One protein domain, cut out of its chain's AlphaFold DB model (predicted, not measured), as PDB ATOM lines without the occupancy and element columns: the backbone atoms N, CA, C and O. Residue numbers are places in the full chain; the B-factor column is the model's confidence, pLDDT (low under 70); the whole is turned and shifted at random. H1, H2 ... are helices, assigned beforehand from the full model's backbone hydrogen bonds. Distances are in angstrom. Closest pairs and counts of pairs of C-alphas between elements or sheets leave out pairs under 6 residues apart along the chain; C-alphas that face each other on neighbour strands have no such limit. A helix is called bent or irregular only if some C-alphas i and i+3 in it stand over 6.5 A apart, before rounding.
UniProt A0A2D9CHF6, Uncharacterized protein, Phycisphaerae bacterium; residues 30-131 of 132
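What this domain is: This is residues 30 to 131 of the 132 residues of an uncharacterized protein of Phycisphaerae bacterium (UniProt A0A2D9CHF6). H2 folds back beside the long helix H1; H3 bridges them, and H4 runs beside H3, packed on H1. Loop 95 to 118 lies mostly on the side of H3 and H4 away from H2. The printed part has 102 residues with four named helices, H1 to H4 in order, and no named strand: all helix, compact, radius of gyration of the C-alphas 14.5 A, spans 43 by 30 by 22 A.

Where its parts are: H1, residues 30 to 58, begins at C-alpha 30 (-33.239, 79.027, 189.993) and spans 41.8 A. H2, residues 63 to 81, spans 25.0 A and is only just irregular: C-alphas 65 and 68 are 7.0 A apart. H3 is residues 83 to 94, 16.4 A. H4, residues 119 to 130, 16.2 A, ends at C-alpha 130 (-20.927, 72.421, 195.044).

How they stand to each other: H3, the hub, touches H1 with residues 89 to 94 alone, closest C-alphas Glu 45 and Ile 93, 5.3 A. H2 and H3 form a hairpin, closest C-alphas Lys 78 and Gly 86, 4.3 A. Every O i to N i+4 pair is within hydrogen-bond range in H1, H3 and H4; in H2, 13 of 15.

The domain as a whole: The printed part has no cut. The H3 to H4 link is long. Residues 30, 31 and 131 have pLDDT under 70.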
ATOM      1  N   ASN A  30     -33.878  79.555 188.776       55.78
ATOM      2  CA  ASN A  30     -33.239  79.027 189.993       55.78
ATOM      3  C   ASN A  30     -34.226  78.816 191.155       55.78
ATOM      4  O   ASN A  30     -34.083  77.869 191.923       55.78
ATOM      5  N   GLN A  31     -35.257  79.666 191.278       61.09
ATOM      6  CA  GLN A  31     -36.344  79.417 192.232       61.09
ATOM      7  C   GLN A  31     -37.149  78.177 191.835       61.09
ATOM      8  O   GLN A  31     -37.586  77.437 192.710       61.09
ATOM      9  N   SER A  32     -37.331  77.931 190.536       78.31
ATOM     10  CA  SER A  32     -38.065  76.757 190.066       78.31
ATOM     11  C   SER A  32     -37.323  75.451 190.356       78.31
ATOM     12  O   SER A  32     -37.950  74.517 190.845       78.31
ATOM     13  N   GLU A  33     -36.003  75.404 190.155       86.19
ATOM     14  CA  GLU A  33     -35.189  74.225 190.474       86.19
ATOM     15  C   GLU A  33     -35.190  73.935 191.975       86.19
ATOM     16  O   GLU A  33     -35.485  72.815 192.378       86.19
ATOM     17  N   GLU A  34     -34.967  74.954 192.807       90.69
ATOM     18  CA  GLU A  34     -34.999  74.820 194.264       90.69
ATOM     19  C   GLU A  34     -36.358  74.303 194.768       90.69
ATOM     20  O   GLU A  34     -36.420  73.442 195.644       90.69
ATOM     21  N   ILE A  35     -37.461  74.800 194.203       92.44
ATOM     22  CA  ILE A  35     -38.810  74.332 194.545       92.44
ATOM     23  C   ILE A  35     -39.009  72.874 194.111       92.44
ATOM     24  O   ILE A  35     -39.569  72.081 194.867       92.44
ATOM     25  N   ILE A  36     -38.567  72.507 192.906       91.56
ATOM     26  CA  ILE A  36     -38.682  71.135 192.392       91.56
ATOM     27  C   ILE A  36     -37.845  70.177 193.240       91.56
ATOM     28  O   ILE A  36     -38.359  69.135 193.642       91.56
ATOM     29  N   PHE A  37     -36.607  70.555 193.562       94.50
ATOM     30  CA  PHE A  37     -35.720  69.799 194.436       94.50
ATOM     31  C   PHE A  37     -36.409  69.494 195.763       94.50
ATOM     32  O   PHE A  37     -36.586  68.328 196.107       94.50
ATOM     33  N   LYS A  38     -36.880  70.529 196.469       96.25
ATOM     34  CA  LYS A  38     -37.547  70.365 197.768       96.25
ATOM     35  C   LYS A  38     -38.754  69.446 197.668       96.25
ATOM     36  O   LYS A  38     -38.863  68.497 198.433       96.25
ATOM     37  N   ASN A  39     -39.602  69.653 196.659       95.44
ATOM     38  CA  ASN A  39     -40.761  68.795 196.432       95.44
ATOM     39  C   ASN A  39     -40.372  67.329 196.204       95.44
ATOM     40  O   ASN A  39     -41.080  66.437 196.663       95.44
ATOM     41  N   PHE A  40     -39.281  67.063 195.482       95.44
ATOM     42  CA  PHE A  40     -38.803  65.702 195.255       95.44
ATOM     43  C   PHE A  40     -38.289  65.082 196.550       95.44
ATOM     44  O   PHE A  40     -38.738  63.995 196.905       95.44
ATOM     45  N   ILE A  41     -37.423  65.784 197.284       97.69
ATOM     46  CA  ILE A  41     -36.861  65.285 198.543       97.69
ATOM     47  C   ILE A  41     -37.961  65.029 199.575       97.69
ATOM     48  O   ILE A  41     -38.028  63.934 200.127       97.69
ATOM     49  N   ASP A  42     -38.886  65.972 199.757       97.69
ATOM     50  CA  ASP A  42     -39.997  65.829 200.703       97.69
ATOM     51  C   ASP A  42     -40.892  64.628 200.350       97.69
ATOM     52  O   ASP A  42     -41.424  63.943 201.229       97.69
ATOM     53  N   LYS A  43     -41.081  64.348 199.051       97.56
ATOM     54  CA  LYS A  43     -41.837  63.172 198.601       97.56
ATOM     55  C   LYS A  43     -41.075  61.877 198.814       97.56
ATOM     56  O   LYS A  43     -41.697  60.926 199.275       97.56
ATOM     57  N   LEU A  44     -39.781  61.833 198.508       97.62
ATOM     58  CA  LEU A  44     -38.951  60.649 198.727       97.62
ATOM     59  C   LEU A  44     -38.869  60.302 200.215       97.62
ATOM     60  O   LEU A  44     -39.121  59.159 200.581       97.62
ATOM     61  N   GLU A  45     -38.636  61.294 201.075       96.19
ATOM     62  CA  GLU A  45     -38.640  61.106 202.526       96.19
ATOM     63  C   GLU A  45     -39.981  60.551 203.014       96.19
ATOM     64  O   GLU A  45     -40.024  59.602 203.798       96.19
ATOM     65  N   LYS A  46     -41.096  61.114 202.534       96.56
ATOM     66  CA  LYS A  46     -42.424  60.618 202.900       96.56
ATOM     67  C   LYS A  46     -42.652  59.181 202.428       96.56
ATOM     68  O   LYS A  46     -43.264  58.412 203.163       96.56
ATOM     69  N   SER A  47     -42.205  58.831 201.223       95.94
ATOM     70  CA  SER A  47     -42.319  57.468 200.696       95.94
ATOM     71  C   SER A  47     -41.515  56.483 201.540       95.94
ATOM     72  O   SER A  47     -42.071  55.480 201.969       95.94
ATOM     73  N   TYR A  48     -40.265  56.816 201.869       95.75
ATOM     74  CA  TYR A  48     -39.417  55.985 202.725       95.75
ATOM     75  C   TYR A  48     -40.036  55.767 204.113       95.75
ATOM     76  O   TYR A  48     -40.172  54.635 204.570       95.75
ATOM     77  N   LYS A  49     -40.521  56.840 204.753       94.44
ATOM     78  CA  LYS A  49     -41.232  56.744 206.038       94.44
ATOM     79  C   LYS A  49     -42.473  55.864 205.948       94.44
ATOM     80  O   LYS A  49     -42.697  55.047 206.829       94.44
ATOM     81  N   MET A  50     -43.257  55.997 204.879       95.31
ATOM     82  CA  MET A  50     -44.448  55.175 204.667       95.31
ATOM     83  C   MET A  50     -44.103  53.694 204.473       95.31
ATOM     84  O   MET A  50     -44.818  52.839 204.988       95.31
ATOM     85  N   GLU A  51     -43.027  53.377 203.750       94.81
ATOM     86  CA  GLU A  51     -42.550  51.997 203.592       94.81
ATOM     87  C   GLU A  51     -42.178  51.383 204.948       94.81
ATOM     88  O   GLU A  51     -42.642  50.284 205.271       94.81
ATOM     89  N   ASN A  52     -41.442  52.127 205.776       93.12
ATOM     90  CA  ASN A  52     -41.085  51.706 207.131       93.12
ATOM     91  C   ASN A  52     -42.320  51.560 208.032       93.12
ATOM     92  O   ASN A  52     -42.478  50.533 208.686       93.12
ATOM     93  N   GLU A  53     -43.250  52.520 208.010       95.19
ATOM     94  CA  GLU A  53     -44.504  52.451 208.775       95.19
ATOM     95  C   GLU A  53     -45.345  51.223 208.392       95.19
ATOM     96  O   GLU A  53     -45.918  50.564 209.263       95.19
ATOM     97  N   VAL A  54     -45.429  50.874 207.103       96.50
ATOM     98  CA  VAL A  54     -46.134  49.661 206.658       96.50
ATOM     99  C   VAL A  54     -45.478  48.419 207.250       96.50
ATOM    100  O   VAL A  54     -46.185  47.548 207.770       96.50
ATOM    101  N   PHE A  55     -44.149  48.338 207.222       94.94
ATOM    102  CA  PHE A  55     -43.431  47.218 207.815       94.94
ATOM    103  C   PHE A  55     -43.648  47.139 209.332       94.94
ATOM    104  O   PHE A  55     -44.027  46.084 209.838       94.94
ATOM    105  N   GLU A  56     -43.501  48.250 210.051       93.88
ATOM    106  CA  GLU A  56     -43.661  48.313 211.508       93.88
ATOM    107  C   GLU A  56     -45.081  47.963 211.967       93.88
ATOM    108  O   GLU A  56     -45.267  47.261 212.962       93.88
ATOM    109  N   THR A  57     -46.100  48.430 211.242       96.81
ATOM    110  CA  THR A  57     -47.506  48.263 211.644       96.81
ATOM    111  C   THR A  57     -48.123  46.942 211.195       96.81
ATOM    112  O   THR A  57     -49.037  46.443 211.854       96.81
ATOM    113  N   SER A  58     -47.659  46.369 210.080       95.75
ATOM    114  CA  SER A  58     -48.283  45.188 209.465       95.75
ATOM    115  C   SER A  58     -47.346  43.993 209.271       95.75
ATOM    116  O   SER A  58     -47.817  42.897 208.969       95.75
ATOM    117  N   GLY A  59     -46.032  44.179 209.425       95.25
ATOM    118  CA  GLY A  59     -45.009  43.175 209.116       95.25
ATOM    119  C   GLY A  59     -44.801  42.936 207.616       95.25
ATOM    120  O   GLY A  59     -44.036  42.049 207.235       95.25
ATOM    121  N   ILE A  60     -45.485  43.687 206.747       95.50
ATOM    122  CA  ILE A  60     -45.352  43.566 205.295       95.50
ATOM    123  C   ILE A  60     -44.078  44.283 204.856       95.50
ATOM    124  O   ILE A  60     -43.979  45.501 204.961       95.50
ATOM    125  N   ASN A  61     -43.120  43.528 204.319       93.25
ATOM    126  CA  ASN A  61     -41.926  44.101 203.706       93.25
ATOM    127  C   ASN A  61     -42.201  44.464 202.231       93.25
ATOM    128  O   ASN A  61     -42.458  43.577 201.409       93.25
ATOM    129  N   LEU A  62     -42.135  45.761 201.907       94.06
ATOM    130  CA  LEU A  62     -42.309  46.305 200.554       94.06
ATOM    131  C   LEU A  62     -41.011  46.376 199.734       94.06
ATOM    132  O   LEU A  62     -41.088  46.558 198.521       94.06
ATOM    133  N   GLU A  63     -39.849  46.154 200.347       91.19
ATOM    134  CA  GLU A  63     -38.513  46.275 199.745       91.19
ATOM    135  C   GLU A  63     -38.391  45.499 198.429       91.19
ATOM    136  O   GLU A  63     -37.932  46.030 197.428       91.19
ATOM    137  N   LYS A  64     -38.924  44.272 198.346       89.50
ATOM    138  CA  LYS A  64     -38.887  43.480 197.095       89.50
ATOM    139  C   LYS A  64     -39.605  44.136 195.910       89.50
ATOM    140  O   LYS A  64     -39.414  43.707 194.774       89.50
ATOM    141  N   ILE A  65     -40.481  45.098 196.176       92.06
ATOM    142  CA  ILE A  65     -41.224  45.865 195.176       92.06
ATOM    143  C   ILE A  65     -40.527  47.207 194.929       92.06
ATOM    144  O   ILE A  65     -40.455  47.647 193.781       92.06
ATOM    145  N   THR A  66     -40.030  47.858 195.985       94.81
ATOM    146  CA  THR A  66     -39.527  49.236 195.928       94.81
ATOM    147  C   THR A  66     -38.025  49.340 195.674       94.81
ATOM    148  O   THR A  66     -37.608  50.325 195.073       94.81
ATOM    149  N   ASP A  67     -37.222  48.325 196.000       94.25
ATOM    150  CA  ASP A  67     -35.753  48.325 195.875       94.25
ATOM    151  C   ASP A  67     -35.279  48.678 194.455       94.25
ATOM    152  O   ASP A  67     -34.479  49.589 194.252       94.25
ATOM    153  N   GLY A  68     -35.875  48.062 193.428       96.44
ATOM    154  CA  GLY A  68     -35.547  48.390 192.037       96.44
ATOM    155  C   GLY A  68     -35.878  49.838 191.647       96.44
ATOM    156  O   GLY A  68     -35.204  50.416 190.794       96.44
ATOM    157  N   LEU A  69     -36.898  50.445 192.265       95.69
ATOM    158  CA  LEU A  69     -37.239  51.855 192.049       95.69
ATOM    159  C   LEU A  69     -36.276  52.773 192.803       95.69
ATOM    160  O   LEU A  69     -35.819  53.759 192.222       95.69
ATOM    161  N   TRP A  70     -35.925  52.430 194.044       96.12
ATOM    162  CA  TRP A  70     -34.921  53.145 194.831       96.12
ATOM    163  C   TRP A  70     -33.565  53.148 194.134       96.12
ATOM    164  O   TRP A  70     -33.007  54.223 193.929       96.12
ATOM    165  N   PHE A  71     -33.122  52.009 193.595       96.56
ATOM    166  CA  PHE A  71     -31.910  51.927 192.778       96.56
ATOM    167  C   PHE A  71     -31.917  52.933 191.615       96.56
ATOM    168  O   PHE A  71     -30.933  53.640 191.379       96.56
ATOM    169  N   VAL A  72     -33.024  53.034 190.873       97.50
ATOM    170  CA  VAL A  72     -33.137  53.997 189.764       97.50
ATOM    171  C   VAL A  72     -33.094  55.437 190.280       97.50
ATOM    172  O   VAL A  72     -32.443  56.282 189.660       97.50
ATOM    173  N   ILE A  73     -33.756  55.729 191.401       96.88
ATOM    174  CA  ILE A  73     -33.786  57.065 192.010       96.88
ATOM    175  C   ILE A  73     -32.386  57.475 192.477       96.88
ATOM    176  O   ILE A  73     -31.922  58.548 192.100       96.88
ATOM    177  N   GLU A  74     -31.686  56.617 193.217       96.81
ATOM    178  CA  GLU A  74     -30.320  56.854 193.695       96.81
ATOM    179  C   GLU A  74     -29.363  57.174 192.546       96.81
ATOM    180  O   GLU A  74     -28.672  58.194 192.557       96.81
ATOM    181  N   ASN A  75     -29.371  56.344 191.499       97.31
ATOM    182  CA  ASN A  75     -28.524  56.571 190.331       97.31
ATOM    183  C   ASN A  75     -28.922  57.845 189.572       97.31
ATOM    184  O   ASN A  75     -28.056  58.556 189.062       97.31
ATOM    185  N   SER A  76     -30.215  58.178 189.533       96.62
ATOM    186  CA  SER A  76     -30.690  59.425 188.924       96.62
ATOM    187  C   SER A  76     -30.218  60.654 189.702       96.62
ATOM    188  O   SER A  76     -29.793  61.633 189.091       96.62
ATOM    189  N   LEU A  77     -30.229  60.605 191.038       95.00
ATOM    190  CA  LEU A  77     -29.719  61.680 191.892       95.00
ATOM    191  C   LEU A  77     -28.214  61.883 191.693       95.00
ATOM    192  O   LEU A  77     -27.777  63.018 191.508       95.00
ATOM    193  N   LYS A  78     -27.436  60.796 191.631       95.06
ATOM    194  CA  LYS A  78     -25.995  60.847 191.327       95.06
ATOM    195  C   LYS A  78     -25.717  61.408 189.935       95.06
ATOM    196  O   LYS A  78     -24.775  62.174 189.757       95.06
ATOM    197  N   MET A  79     -26.543  61.068 188.947       94.38
ATOM    198  CA  MET A  79     -26.410  61.592 187.588       94.38
ATOM    199  C   MET A  79     -26.720  63.095 187.506       94.38
ATOM    200  O   MET A  79     -26.060  63.807 186.752       94.38
ATOM    201  N   LEU A  80     -27.713  63.577 188.261       91.38
ATOM    202  CA  LEU A  80     -28.142  64.979 188.239       91.38
ATOM    203  C   LEU A  80     -27.230  65.896 189.061       91.38
ATOM    204  O   LEU A  80     -26.885  66.980 188.599       91.38
ATOM    205  N   TYR A  81     -26.838  65.467 190.262       90.62
ATOM    206  CA  TYR A  81     -26.124  66.311 191.227       90.62
ATOM    207  C   TYR A  81     -24.650  65.926 191.410       90.62
ATOM    208  O   TYR A  81     -23.911  66.621 192.106       90.62
ATOM    209  N   GLY A  82     -24.198  64.848 190.767       93.62
ATOM    210  CA  GLY A  82     -22.883  64.256 190.991       93.62
ATOM    211  C   GLY A  82     -22.880  63.282 192.170       93.62
ATOM    212  O   GLY A  82     -23.799  63.255 192.985       93.62
ATOM    213  N   GLU A  83     -21.825  62.476 192.260       94.06
ATOM    214  CA  GLU A  83     -21.715  61.374 193.227       94.06
ATOM    215  C   GLU A  83     -21.804  61.858 194.681       94.06
ATOM    216  O   GLU A  83     -22.684  61.427 195.415       94.06
ATOM    217  N   VAL A  84     -20.989  62.849 195.056       92.94
ATOM    218  CA  VAL A  84     -20.926  63.374 196.432       92.94
ATOM    219  C   VAL A  84     -22.259  63.974 196.894       92.94
ATOM    220  O   VAL A  84     -22.714  63.703 198.003       92.94
ATOM    221  N   ALA A  85     -22.897  64.804 196.061       94.31
ATOM    222  CA  ALA A  85     -24.177  65.415 196.419       94.31
ATOM    223  C   ALA A  85     -25.325  64.399 196.362       94.31
ATOM    224  O   ALA A  85     -26.218  64.448 197.203       94.31
ATOM    225  N   GLY A  86     -25.288  63.460 195.411       96.06
ATOM    226  CA  GLY A  86     -26.230  62.350 195.334       96.06
ATOM    227  C   GLY A  86     -26.201  61.491 196.598       96.06
ATOM    228  O   GLY A  86     -27.244  61.294 197.211       96.06
ATOM    229  N   ASP A  87     -25.016  61.060 197.037       95.62
ATOM    230  CA  ASP A  87     -24.848  60.275 198.269       95.62
ATOM    231  C   ASP A  87     -25.325  61.044 199.507       95.62
ATOM    232  O   ASP A  87     -25.994  60.477 200.368       95.62
ATOM    233  N   MET A  88     -25.067  62.354 199.571       96.31
ATOM    234  CA  MET A  88     -25.567  63.204 200.654       96.31
ATOM    235  C   MET A  88     -27.100  63.254 200.708       96.31
ATOM    236  O   MET A  88     -27.684  63.241 201.790       96.31
ATOM    237  N   ILE A  89     -27.767  63.321 199.552       97.50
ATOM    238  CA  ILE A  89     -29.234  63.300 199.478       97.50
ATOM    239  C   ILE A  89     -29.773  61.951 199.964       97.50
ATOM    240  O   ILE A  89     -30.765  61.918 200.689       97.50
ATOM    241  N   ILE A  90     -29.128  60.849 199.580       97.25
ATOM    242  CA  ILE A  90     -29.530  59.507 200.006       97.25
ATOM    243  C   ILE A  90     -29.367  59.336 201.515       97.25
ATOM    244  O   ILE A  90     -30.330  58.968 202.187       97.25
ATOM    245  N   TRP A  91     -28.213  59.722 202.061       96.56
ATOM    246  CA  TRP A  91     -27.996  59.757 203.508       96.56
ATOM    247  C   TRP A  91     -29.059  60.605 204.225       96.56
ATOM    248  O   TRP A  91     -29.625  60.181 205.229       96.56
ATOM    249  N   TYR A  92     -29.404  61.776 203.678       97.56
ATOM    250  CA  TYR A  92     -30.435  62.641 204.252       97.56
ATOM    251  C   TYR A  92     -31.817  61.962 204.349       97.56
ATOM    252  O   TYR A  92     -32.578  62.221 205.289       97.56
ATOM    253  N   ILE A  93     -32.163  61.123 203.368       97.12
ATOM    254  CA  ILE A  93     -33.450  60.421 203.312       97.12
ATOM    255  C   ILE A  93     -33.460  59.225 204.270       97.12
ATOM    256  O   ILE A  93     -34.443  59.053 204.992       97.12
ATOM    257  N   TYR A  94     -32.396  58.419 204.280       95.38
ATOM    258  CA  TYR A  94     -32.373  57.146 205.006       95.38
ATOM    259  C   TYR A  94     -31.891  57.255 206.448       95.38
ATOM    260  O   TYR A  94     -32.494  56.649 207.331       95.38
ATOM    261  N   ASP A  95     -30.861  58.065 206.687       95.00
ATOM    262  CA  ASP A  95     -30.011  57.934 207.872       95.00
ATOM    263  C   ASP A  95     -29.935  59.214 208.713       95.00
ATOM    264  O   ASP A  95     -29.236  59.248 209.725       95.00
ATOM    265  N   ARG A  96     -30.640  60.294 208.336       95.38
ATOM    266  CA  ARG A  96     -30.520  61.562 209.081       95.38
ATOM    267  C   ARG A  96     -31.086  61.512 210.494       95.38
ATOM    268  O   ARG A  96     -30.889  62.471 211.237       95.38
ATOM    269  N   PHE A  97     -31.860  60.487 210.832       94.69
ATOM    270  CA  PHE A  97     -32.469  60.341 212.145       94.69
ATOM    271  C   PHE A  97     -31.843  59.170 212.888       94.69
ATOM    272  O   PHE A  97     -31.799  58.057 212.369       94.69
ATOM    273  N   ASP A  98     -31.433  59.419 214.126       92.44
ATOM    274  CA  ASP A  98     -31.087  58.361 215.063       92.44
ATOM    275  C   ASP A  98     -32.345  57.579 215.490       92.44
ATOM    276  O   ASP A  98     -33.470  58.077 215.360       92.44
ATOM    277  N   PRO A  99     -32.193  56.371 216.064       89.12
ATOM    278  CA  PRO A  99     -33.325  55.576 216.551       89.12
ATOM    279  C   PRO A  99     -34.201  56.276 217.602       89.12
ATOM    280  O   PRO A  99     -35.342  55.873 217.820       89.12
ATOM    281  N   ASP A 100     -33.683  57.307 218.275       92.00
ATOM    282  CA  ASP A 100     -34.431  58.134 219.227       92.00
ATOM    283  C   ASP A 100     -35.191  59.304 218.565       92.00
ATOM    284  O   ASP A 100     -35.890  60.061 219.244       92.00
ATOM    285  N   GLY A 101     -35.079  59.439 217.240       89.94
ATOM    286  CA  GLY A 101     -35.693  60.489 216.435       89.94
ATOM    287  C   GLY A 101     -34.920  61.809 216.420       89.94
ATOM    288  O   GLY A 101     -35.401  62.781 215.830       89.94
ATOM    289  N   SER A 102     -33.748  61.883 217.057       95.25
ATOM    290  CA  SER A 102     -32.877  63.053 216.958       95.25
ATOM    291  C   SER A 102     -32.198  63.122 215.586       95.25
ATOM    292  O   SER A 102     -32.034  62.115 214.904       95.25
ATOM    293  N   ILE A 103     -31.877  64.336 215.127       96.25
ATOM    294  CA  ILE A 103     -31.231  64.534 213.823       96.25
ATOM    295  C   ILE A 103     -29.725  64.366 213.993       96.25
ATOM    296  O   ILE A 103     -29.120  65.092 214.786       96.25
ATOM    297  N   VAL A 104     -29.137  63.486 213.187       95.88
ATOM    298  CA  VAL A 104     -27.699  63.230 213.135       95.88
ATOM    299  C   VAL A 104     -26.977  64.493 212.636       95.88
ATOM    300  O   VAL A 104     -27.247  64.962 211.523       95.88
ATOM    301  N   PRO A 105     -26.069  65.087 213.433       94.75
ATOM    302  CA  PRO A 105     -25.285  66.238 213.003       94.75
ATOM    303  C   PRO A 105     -24.284  65.847 211.917       94.75
ATOM    304  O   PRO A 105     -23.584  64.843 212.029       94.75
ATOM    305  N   LEU A 106     -24.170  66.681 210.887       93.06
ATOM    306  CA  LEU A 106     -23.179  66.513 209.836       93.06
ATOM    307  C   LEU A 106     -21.923  67.313 210.188       93.06
ATOM    308  O   LEU A 106     -21.930  68.546 210.123       93.06
ATOM    309  N   GLU A 107     -20.863  66.615 210.586       92.56
ATOM    310  CA  GLU A 107     -19.579  67.215 210.951       92.56
ATOM    311  C   GLU A 107     -18.597  67.204 209.774       92.56
ATOM    312  O   GLU A 107     -18.332  66.176 209.156       92.56
ATOM    313  N   GLU A 108     -18.032  68.368 209.478       88.00
ATOM    314  CA  GLU A 108     -17.001  68.551 208.461       88.00
ATOM    315  C   GLU A 108     -15.588  68.375 209.014       88.00
ATOM    316  O   GLU A 108     -15.322  68.651 210.184       88.00
ATOM    317  N   GLU A 109     -14.628  68.078 208.134       86.25
ATOM    318  CA  GLU A 109     -13.201  67.986 208.488       86.25
ATOM    319  C   GLU A 109     -12.646  69.275 209.125       86.25
ATOM    320  O   GLU A 109     -11.694  69.242 209.903       86.25
ATOM    321  N   ASN A 110     -13.244  70.429 208.815       86.81
ATOM    322  CA  ASN A 110     -12.870  71.725 209.384       86.81
ATOM    323  C   ASN A 110     -13.543  72.029 210.740       86.81
ATOM    324  O   ASN A 110     -13.392  73.139 211.255       86.81
ATOM    325  N   GLY A 111     -14.302  71.081 211.299       89.06
ATOM    326  CA  GLY A 111     -15.038  71.218 212.556       89.06
ATOM    327  C   GLY A 111     -16.363  71.977 212.444       89.06
ATOM    328  O   GLY A 111     -16.988  72.262 213.464       89.06
ATOM    329  N   LYS A 112     -16.808  72.344 211.234       91.12
ATOM    330  CA  LYS A 112     -18.126  72.954 211.030       91.12
ATOM    331  C   LYS A 112     -19.204  71.879 211.107       91.12
ATOM    332  O   LYS A 112     -19.130  70.872 210.416       91.12
ATOM    333  N   VAL A 113     -20.228  72.140 211.908       93.88
ATOM    334  CA  VAL A 113     -21.358  71.227 212.091       93.88
ATOM    335  C   VAL A 113     -22.599  71.807 211.425       93.88
ATOM    336  O   VAL A 113     -22.911  72.990 211.598       93.88
ATOM    337  N   PHE A 114     -23.310  70.977 210.670       94.56
ATOM    338  CA  PHE A 114     -24.581  71.309 210.041       94.56
ATOM    339  C   PHE A 114     -25.684  70.402 210.576       94.56
ATOM    340  O   PHE A 114     -25.486  69.208 210.770       94.56
ATOM    341  N   LEU A 115     -26.866  70.975 210.785       96.12
ATOM    342  CA  LEU A 115     -28.054  70.227 211.176       96.12
ATOM    343  C   LEU A 115     -29.086  70.366 210.061       96.12
ATOM    344  O   LEU A 115     -29.636  71.450 209.873       96.12
ATOM    345  N   LEU A 116     -29.310  69.291 209.309       96.81
ATOM    346  CA  LEU A 116     -30.190  69.305 208.143       96.81
ATOM    347  C   LEU A 116     -31.599  68.874 208.565       96.81
ATOM    348  O   LEU A 116     -31.900  67.684 208.630       96.81
ATOM    349  N   LYS A 117     -32.467  69.830 208.905       96.19
ATOM    350  CA  LYS A 117     -33.801  69.529 209.451       96.19
ATOM    351  C   LYS A 117     -34.811  69.241 208.356       96.19
ATOM    352  O   LYS A 117     -35.603  68.305 208.476       96.19
ATOM    353  N   ASP A 118     -34.756  70.038 207.300       96.94
ATOM    354  CA  ASP A 118     -35.683  69.999 206.177       96.94
ATOM    355  C   ASP A 118     -34.954  70.135 204.828       96.94
ATOM    356  O   ASP A 118     -33.728  70.288 204.759       96.94
ATOM    357  N   SER A 119     -35.709  70.038 203.737       97.38
ATOM    358  CA  SER A 119     -35.164  70.098 202.383       97.38
ATOM    359  C   SER A 119     -34.571  71.467 202.016       97.38
ATOM    360  O   SER A 119     -33.751  71.542 201.097       97.38
ATOM    361  N   ASN A 120     -34.903  72.550 202.736       96.19
ATOM    362  CA  ASN A 120     -34.236  73.848 202.573       96.19
ATOM    363  C   ASN A 120     -32.803  73.800 203.103       96.19
ATOM    364  O   ASN A 120     -31.897  74.325 202.446       96.19
ATOM    365  N   ASP A 121     -32.598  73.172 204.262       97.19
ATOM    366  CA  ASP A 121     -31.266  73.009 204.845       97.19
ATOM    367  C   ASP A 121     -30.387  72.151 203.930       97.19
ATOM    368  O   ASP A 121     -29.257  72.537 203.620       97.19
ATOM    369  N   LEU A 122     -30.929  71.035 203.424       97.06
ATOM    370  CA  LEU A 122     -30.221  70.157 202.490       97.06
ATOM    371  C   LEU A 122     -29.837  70.887 201.199       97.06
ATOM    372  O   LEU A 122     -28.683  70.834 200.777       97.06
ATOM    373  N   TRP A 123     -30.779  71.608 200.587       95.50
ATOM    374  CA  TRP A 123     -30.507  72.382 199.376       95.50
ATOM    375  C   TRP A 123     -29.413  73.432 199.595       95.50
ATOM    376  O   TRP A 123     -28.493  73.576 198.787       95.50
ATOM    377  N   SER A 124     -29.487  74.153 200.715       94.25
ATOM    378  CA  SER A 124     -28.495  75.165 201.079       94.25
ATOM    379  C   SER A 124     -27.114  74.548 201.289       94.25
ATOM    380  O   SER A 124     -26.110  75.117 200.855       94.25
ATOM    381  N   TYR A 125     -27.061  73.369 201.911       94.81
ATOM    382  CA  TYR A 125     -25.831  72.620 202.119       94.81
ATOM    383  C   TYR A 125     -25.213  72.136 200.799       94.81
ATOM    384  O   TYR A 125     -24.021  72.347 200.570       94.81
ATOM    385  N   ILE A 126     -26.015  71.568 199.894       93.38
ATOM    386  CA  ILE A 126     -25.542  71.114 198.579       93.38
ATOM    387  C   ILE A 126     -24.986  72.288 197.770       93.38
ATOM    388  O   ILE A 126     -23.888  72.179 197.229       93.38
ATOM    389  N   LYS A 127     -25.670  73.440 197.742       91.25
ATOM    390  CA  LYS A 127     -25.142  74.642 197.070       91.25
ATOM    391  C   LYS A 127     -23.816  75.106 197.671       91.25
ATOM    392  O   LYS A 127     -22.861  75.352 196.937       91.25
ATOM    393  N   TYR A 128     -23.728  75.149 199.003       89.44
ATOM    394  CA  TYR A 128     -22.490  75.492 199.706       89.44
ATOM    395  C   TYR A 128     -21.324  74.569 199.321       89.44
ATOM    396  O   TYR A 128     -20.206  75.045 199.134       89.44
ATOM    397  N   LYS A 129     -21.575  73.263 199.183       86.50
ATOM    398  CA  LYS A 129     -20.554  72.270 198.830       86.50
ATOM    399  C   LYS A 129     -20.171  72.260 197.362       86.50
ATOM    400  O   LYS A 129     -19.003  72.049 197.044       86.50
ATOM    401  N   SER A 130     -21.132  72.500 196.485       77.06
ATOM    402  CA  SER A 130     -20.927  72.421 195.044       77.06
ATOM    403  C   SER A 130     -20.368  73.717 194.436       77.06
ATOM    404  O   SER A 130     -20.100  73.741 193.237       77.06
ATOM    405  N   ASN A 131     -20.143  74.776 195.234       62.06
ATOM    406  CA  ASN A 131     -19.728  76.110 194.763       62.06
ATOM    407  C   ASN A 131     -20.642  76.658 193.641       62.06
ATOM    408  O   ASN A 131     -20.158  77.289 192.696       62.06
TER     409      ASN A 131